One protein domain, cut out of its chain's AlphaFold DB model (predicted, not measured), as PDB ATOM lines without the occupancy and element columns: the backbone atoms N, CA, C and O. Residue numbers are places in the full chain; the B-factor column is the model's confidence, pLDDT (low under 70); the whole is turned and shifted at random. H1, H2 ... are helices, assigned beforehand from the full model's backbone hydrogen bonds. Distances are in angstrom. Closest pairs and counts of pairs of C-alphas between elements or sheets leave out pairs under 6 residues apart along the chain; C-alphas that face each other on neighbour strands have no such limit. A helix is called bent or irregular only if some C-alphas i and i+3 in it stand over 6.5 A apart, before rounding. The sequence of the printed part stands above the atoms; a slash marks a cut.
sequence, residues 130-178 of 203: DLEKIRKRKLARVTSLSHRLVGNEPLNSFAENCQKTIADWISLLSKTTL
ATOM      1  N   ASP A 130     216.899 198.558 251.162       77.44
ATOM      2  CA  ASP A 130     216.531 199.249 252.399       77.44
ATOM      3  C   ASP A 130     215.022 199.213 252.649       77.44
ATOM      4  O   ASP A 130     214.603 199.045 253.796       77.44
ATOM      5  N   LEU A 131     214.197 199.270 251.600       83.94
ATOM      6  CA  LEU A 131     212.741 199.250 251.743       83.94
ATOM      7  C   LEU A 131     212.236 197.916 252.311       83.94
ATOM      8  O   LEU A 131     211.433 197.897 253.244       83.94
ATOM      9  N   GLU A 132     212.779 196.799 251.825       86.81
ATOM     10  CA  GLU A 132     212.470 195.467 252.354       86.81
ATOM     11  C   GLU A 132     212.928 195.298 253.806       86.81
ATOM     12  O   GLU A 132     212.215 194.746 254.648       86.81
ATOM     13  N   LYS A 133     214.093 195.851 254.155       87.31
ATOM     14  CA  LYS A 133     214.584 195.849 255.539       87.31
ATOM     15  C   LYS A 133     213.692 196.688 256.461       87.31
ATOM     16  O   LYS A 133     213.465 196.300 257.610       87.31
ATOM     17  N   ILE A 134     213.166 197.812 255.973       87.69
ATOM     18  CA  ILE A 134     212.208 198.659 256.697       87.69
ATOM     19  C   ILE A 134     210.880 197.919 256.889       87.69
ATOM     20  O   ILE A 134     210.388 197.867 258.018       87.69
ATOM     21  N   ARG A 135     210.334 197.289 255.838       88.62
ATOM     22  CA  ARG A 135     209.104 196.485 255.923       88.62
ATOM     23  C   ARG A 135     209.229 195.358 256.940       88.62
ATOM     24  O   ARG A 135     208.399 195.276 257.841       88.62
ATOM     25  N   LYS A 136     210.301 194.564 256.879       92.19
ATOM     26  CA  LYS A 136     210.550 193.468 257.834       92.19
ATOM     27  C   LYS A 136     210.632 193.962 259.278       92.19
ATOM     28  O   LYS A 136     210.041 193.364 260.169       92.19
ATOM     29  N   ARG A 137     211.307 195.093 259.521       90.12
ATOM     30  CA  ARG A 137     211.369 195.715 260.858       90.12
ATOM     31  C   ARG A 137     210.024 196.249 261.334       90.12
ATOM     32  O   ARG A 137     209.790 196.274 262.539       90.12
ATOM     33  N   LYS A 138     209.185 196.751 260.427       91.50
ATOM     34  CA  LYS A 138     207.835 197.210 260.762       91.50
ATOM     35  C   LYS A 138     206.960 196.014 261.125       91.50
ATOM     36  O   LYS A 138     206.359 196.035 262.188       91.50
ATOM     37  N   LEU A 139     206.981 194.961 260.309       91.31
ATOM     38  CA  LEU A 139     206.235 193.731 260.558       91.31
ATOM     39  C   LEU A 139     206.637 193.095 261.891       91.31
ATOM     40  O   LEU A 139     205.782 192.897 262.738       91.31
ATOM     41  N   ALA A 140     207.936 192.902 262.139       90.75
ATOM     42  CA  ALA A 140     208.420 192.345 263.404       90.75
ATOM     43  C   ALA A 140     207.995 193.181 264.624       90.75
ATOM     44  O   ALA A 140     207.663 192.629 265.672       90.75
ATOM     45  N   ARG A 141     207.972 194.516 264.490       90.69
ATOM     46  CA  ARG A 141     207.460 195.402 265.544       90.69
ATOM     47  C   ARG A 141     205.964 195.229 265.755       90.69
ATOM     48  O   ARG A 141     205.556 195.125 266.901       90.69
ATOM     49  N   VAL A 142     205.177 195.176 264.682       86.31
ATOM     50  CA  VAL A 142     203.728 194.951 264.753       86.31
ATOM     51  C   VAL A 142     203.432 193.605 265.410       86.31
ATOM     52  O   VAL A 142     202.684 193.578 266.376       86.31
ATOM     53  N   THR A 143     204.085 192.525 264.978       84.06
ATOM     54  CA  THR A 143     203.908 191.181 265.552       84.06
ATOM     55  C   THR A 143     204.322 191.120 267.023       84.06
ATOM     56  O   THR A 143     203.639 190.515 267.843       84.06
ATOM     57  N   SER A 144     205.428 191.770 267.397       88.12
ATOM     58  CA  SER A 144     205.845 191.841 268.802       88.12
ATOM     59  C   SER A 144     204.853 192.634 269.655       88.12
ATOM     60  O   SER A 144     204.600 192.264 270.800       88.12
ATOM     61  N   LEU A 145     204.296 193.722 269.116       85.25
ATOM     62  CA  LEU A 145     203.308 194.525 269.826       85.25
ATOM     63  C   LEU A 145     201.987 193.770 269.976       85.25
ATOM     64  O   LEU A 145     201.436 193.750 271.070       85.25
ATOM     65  N   SER A 146     201.508 193.129 268.906       79.38
ATOM     66  CA  SER A 146     200.267 192.353 268.928       79.38
ATOM     67  C   SER A 146     200.360 191.215 269.936       79.38
ATOM     68  O   SER A 146     199.450 191.036 270.732       79.38
ATOM     69  N   HIS A 147     201.499 190.521 269.981       80.81
ATOM     70  CA  HIS A 147     201.759 189.480 270.970       80.81
ATOM     71  C   HIS A 147     201.738 190.004 272.412       80.81
ATOM     72  O   HIS A 147     201.157 189.376 273.289       80.81
ATOM     73  N   ARG A 148     202.318 191.183 272.671       76.44
ATOM     74  CA  ARG A 148     202.310 191.786 274.017       76.44
ATOM     75  C   ARG A 148     200.944 192.320 274.440       76.44
ATOM     76  O   ARG A 148     200.685 192.365 275.636       76.44
ATOM     77  N   LEU A 149     200.134 192.785 273.491       74.81
ATOM     78  CA  LEU A 149     198.836 193.405 273.767       74.81
ATOM     79  C   LEU A 149     197.702 192.382 273.836       74.81
ATOM     80  O   LEU A 149     196.850 192.493 274.707       74.81
ATOM     81  N   VAL A 150     197.695 191.409 272.924       77.62
ATOM     82  CA  VAL A 150     196.591 190.453 272.739       77.62
ATOM     83  C   VAL A 150     196.992 189.027 273.152       77.62
ATOM     84  O   VAL A 150     196.148 188.147 273.269       77.62
ATOM     85  N   GLY A 151     198.280 188.780 273.412       77.00
ATOM     86  CA  GLY A 151     198.803 187.462 273.775       77.00
ATOM     87  C   GLY A 151     199.154 186.578 272.571       77.00
ATOM     88  O   GLY A 151     199.140 187.008 271.417       77.00
ATOM     89  N   ASN A 152     199.510 185.318 272.856       76.94
ATOM     90  CA  ASN A 152     199.803 184.289 271.844       76.94
ATOM     91  C   ASN A 152     198.554 183.813 271.092       76.94
ATOM     92  O   ASN A 152     198.667 183.366 269.954       76.94
ATOM     93  N   GLU A 153     197.385 183.902 271.724       78.31
ATOM     94  CA  GLU A 153     196.132 183.356 271.210       78.31
ATOM     95  C   GLU A 153     195.055 184.438 271.227       78.31
ATOM     96  O   GLU A 153     194.244 184.507 272.150       78.31
ATOM     97  N   PRO A 154     195.047 185.318 270.214       69.69
ATOM     98  CA  PRO A 154     194.167 186.474 270.206       69.69
ATOM     99  C   PRO A 154     192.683 186.090 270.194       69.69
ATOM    100  O   PRO A 154     191.880 186.790 270.794       69.69
ATOM    101  N   LEU A 155     192.327 184.957 269.581       74.38
ATOM    102  CA  LEU A 155     190.959 184.427 269.581       74.38
ATOM    103  C   LEU A 155     190.519 183.931 270.961       74.38
ATOM    104  O   LEU A 155     189.419 184.258 271.391       74.38
ATOM    105  N   ASN A 156     191.379 183.196 271.675       75.69
ATOM    106  CA  ASN A 156     191.063 182.727 273.026       75.69
ATOM    107  C   ASN A 156     191.041 183.891 274.016       75.69
ATOM    108  O   ASN A 156     190.109 184.003 274.805       75.69
ATOM    109  N   SER A 157     191.994 184.820 273.909       72.06
ATOM    110  CA  SER A 157     191.994 186.025 274.738       72.06
ATOM    111  C   SER A 157     190.778 186.906 274.444       72.06
ATOM    112  O   SER A 157     190.165 187.427 275.372       72.06
ATOM    113  N   PHE A 158     190.358 187.024 273.180       72.81
ATOM    114  CA  PHE A 158     189.096 187.671 272.835       72.81
ATOM    115  C   PHE A 158     187.914 186.935 273.460       72.81
ATOM    116  O   PHE A 158     187.137 187.580 274.145       72.81
ATOM    117  N   ALA A 159     187.790 185.614 273.306       78.12
ATOM    118  CA  ALA A 159     186.676 184.839 273.855       78.12
ATOM    119  C   ALA A 159     186.556 184.975 275.384       78.12
ATOM    120  O   ALA A 159     185.468 185.247 275.891       78.12
ATOM    121  N   GLU A 160     187.674 184.878 276.106       78.94
ATOM    122  CA  GLU A 160     187.733 185.057 277.564       78.94
ATOM    123  C   GLU A 160     187.328 186.471 277.997       78.94
ATOM    124  O   GLU A 160     186.676 186.655 279.025       78.94
ATOM    125  N   ASN A 161     187.686 187.484 277.204       78.31
ATOM    126  CA  ASN A 161     187.381 188.878 277.511       78.31
ATOM    127  C   ASN A 161     186.067 189.366 276.889       78.31
ATOM    128  O   ASN A 161     185.587 190.431 277.274       78.31
ATOM    129  N   CYS A 162     185.459 188.620 275.966       79.38
ATOM    130  CA  CYS A 162     184.309 189.058 275.178       79.38
ATOM    131  C   CYS A 162     183.095 189.275 276.077       79.38
ATOM    132  O   CYS A 162     182.467 190.326 276.017       79.38
ATOM    133  N   GLN A 163     182.828 188.351 277.002       80.38
ATOM    134  CA  GLN A 163     181.702 188.476 277.926       80.38
ATOM    135  C   GLN A 163     181.815 189.722 278.816       80.38
ATOM    136  O   GLN A 163     180.836 190.447 278.997       80.38
ATOM    137  N   LYS A 164     183.018 190.012 279.326       81.19
ATOM    138  CA  LYS A 164     183.283 191.228 280.103       81.19
ATOM    139  C   LYS A 164     183.197 192.484 279.230       81.19
ATOM    140  O   LYS A 164     182.563 193.454 279.624       81.19
ATOM    141  N   THR A 165     183.784 192.444 278.037       78.44
ATOM    142  CA  THR A 165     183.817 193.575 277.099       78.44
ATOM    143  C   THR A 165     182.416 193.946 276.625       78.44
ATOM    144  O   THR A 165     182.079 195.124 276.626       78.44
ATOM    145  N   ILE A 166     181.578 192.961 276.288       79.50
ATOM    146  CA  ILE A 166     180.169 193.163 275.924       79.50
ATOM    147  C   ILE A 166     179.403 193.777 277.099       79.50
ATOM    148  O   ILE A 166     178.666 194.740 276.904       79.50
ATOM    149  N   ALA A 167     179.589 193.268 278.320       75.19
ATOM    150  CA  ALA A 167     178.923 193.819 279.500       75.19
ATOM    151  C   ALA A 167     179.337 195.278 279.775       75.19
ATOM    152  O   ALA A 167     178.476 196.127 280.016       75.19
ATOM    153  N   ASP A 168     180.632 195.584 279.684       74.62
ATOM    154  CA  ASP A 168     181.163 196.942 279.840       74.62
ATOM    155  C   ASP A 168     180.640 197.875 278.736       74.62
ATOM    156  O   ASP A 168     180.278 199.018 279.012       74.62
ATOM    157  N   TRP A 169     180.523 197.380 277.503       78.88
ATOM    158  CA  TRP A 169     179.935 198.111 276.381       78.88
ATOM    159  C   TRP A 169     178.446 198.402 276.571       78.88
ATOM    160  O   TRP A 169     178.026 199.536 276.373       78.88
ATOM    161  N   ILE A 170     177.648 197.421 277.001       75.44
ATOM    162  CA  ILE A 170     176.224 197.624 277.315       75.44
ATOM    163  C   ILE A 170     176.074 198.636 278.461       75.44
ATOM    164  O   ILE A 170     175.211 199.509 278.412       75.44
ATOM    165  N   SER A 171     176.942 198.555 279.473       76.62
ATOM    166  CA  SER A 171     176.996 199.512 280.586       76.62
ATOM    167  C   SER A 171     177.389 200.920 280.131       76.62
ATOM    168  O   SER A 171     176.912 201.910 280.680       76.62
ATOM    169  N   LEU A 172     178.255 201.035 279.123       74.56
ATOM    170  CA  LEU A 172     178.592 202.315 278.512       74.56
ATOM    171  C   LEU A 172     177.403 202.862 277.714       74.56
ATOM    172  O   LEU A 172     177.039 204.015 277.909       74.56
ATOM    173  N   LEU A 173     176.763 202.026 276.891       73.56
ATOM    174  CA  LEU A 173     175.598 202.392 276.080       73.56
ATOM    175  C   LEU A 173     174.410 202.851 276.933       73.56
ATOM    176  O   LEU A 173     173.725 203.802 276.575       73.56
ATOM    177  N   SER A 174     174.185 202.221 278.086       72.12
ATOM    178  CA  SER A 174     173.120 202.635 279.007       72.12
ATOM    179  C   SER A 174     173.410 203.967 279.704       72.12
ATOM    180  O   SER A 174     172.483 204.659 280.117       72.12
ATOM    181  N   LYS A 175     174.690 204.342 279.831       76.56
ATOM    182  CA  LYS A 175     175.127 205.630 280.394       76.56
ATOM    183  C   LYS A 175     175.233 206.729 279.347       76.56
ATOM    184  O   LYS A 175     175.164 207.905 279.703       76.56
ATOM    185  N   THR A 176     175.437 206.379 278.079       72.94
ATOM    186  CA  THR A 176     175.433 207.352 276.992       72.94
ATOM    187  C   THR A 176     174.006 207.815 276.769       72.94
ATOM    188  O   THR A 176     173.166 207.082 276.255       72.94
ATOM    189  N   THR A 177     173.730 209.050 277.163       66.62
ATOM    190  CA  THR A 177     172.519 209.757 276.765       66.62
ATOM    191  C   THR A 177     172.680 210.119 275.296       66.62
ATOM    192  O   THR A 177     173.380 211.070 274.952       66.62
ATOM    193  N   LEU A 178     172.094 209.305 274.418       69.19
ATOM    194  CA  LEU A 178     171.897 209.709 273.034       69.19
ATOM    195  C   LEU A 178     170.890 210.868 273.032       69.19
ATOM    196  O   LEU A 178     169.874 210.781 273.731       69.19
TER     197      LEU A 178
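Overview. This is residues 130 to 178 of the 203 residues of the protein "Predicted protein" of Fusarium vanettenii (strain ATCC MYA-4622 / CBS 123669 / FGSC 9596 / NRRL 45880 / 77-13-4) (UniProt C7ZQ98). Two helices, H2 and H1, follow one another end to end and make a wide, open V, with its corner near the link at residues 151 to 153. H2, the longest helix by residues, has a kink of 52 degrees near residue 161, and most of each helix stands free. The printed part has 49 residues, with two named helices in the order H1, H2 and no named strand, and its class is all helix. It is extended, with a radius of gyration of the C-alphas of 17.1 A, and flat, spanning 51 by 27 by 12 A.

Along the chain. H2 takes residues 154 to 175 and measures 28.9 A from first to last C-alpha. It begins with C-alpha 154 at (194.167, 186.474, 270.206) and ends with C-alpha 175 at (175.127, 205.630, 280.394). H2 is irregular, but only just: C-alphas 160 and 163 are 6.9 A apart. H1 takes residues 130 to 150 and measures 29.8 A, with C-alpha 130 at (216.531, 199.249, 252.399).

Arrangement. H2 and H1 are close but not clearly touching, with 2 pairs of C-alphas within 8 A. Their closest C-alphas, those of Ser 157 and Val 150, are 6.7 A apart, while the centres are 27.5 A apart. The two run the same way at a steep tilt of 68 degrees, only just short of about perpendicular; the line of H2 is a rough one. In H1 every O i to N i+4 pair is within hydrogen-bond range; in H2 16 of 18 are.

Size, cuts and confidence. The two C-alphas farthest apart, those of Asp 130 and Thr 177, are 51.4 A apart. Residues 130 to 145, which belong to H1, stand free, as do residues 159 to 178, of which 159 to 175 belong to H2. The link from H1 to H2 is tight, with 3 residues, and the printed part has no cut. The mean pLDDT of the printed part is 79.8, and residues 154, 177 and 178 are under 70.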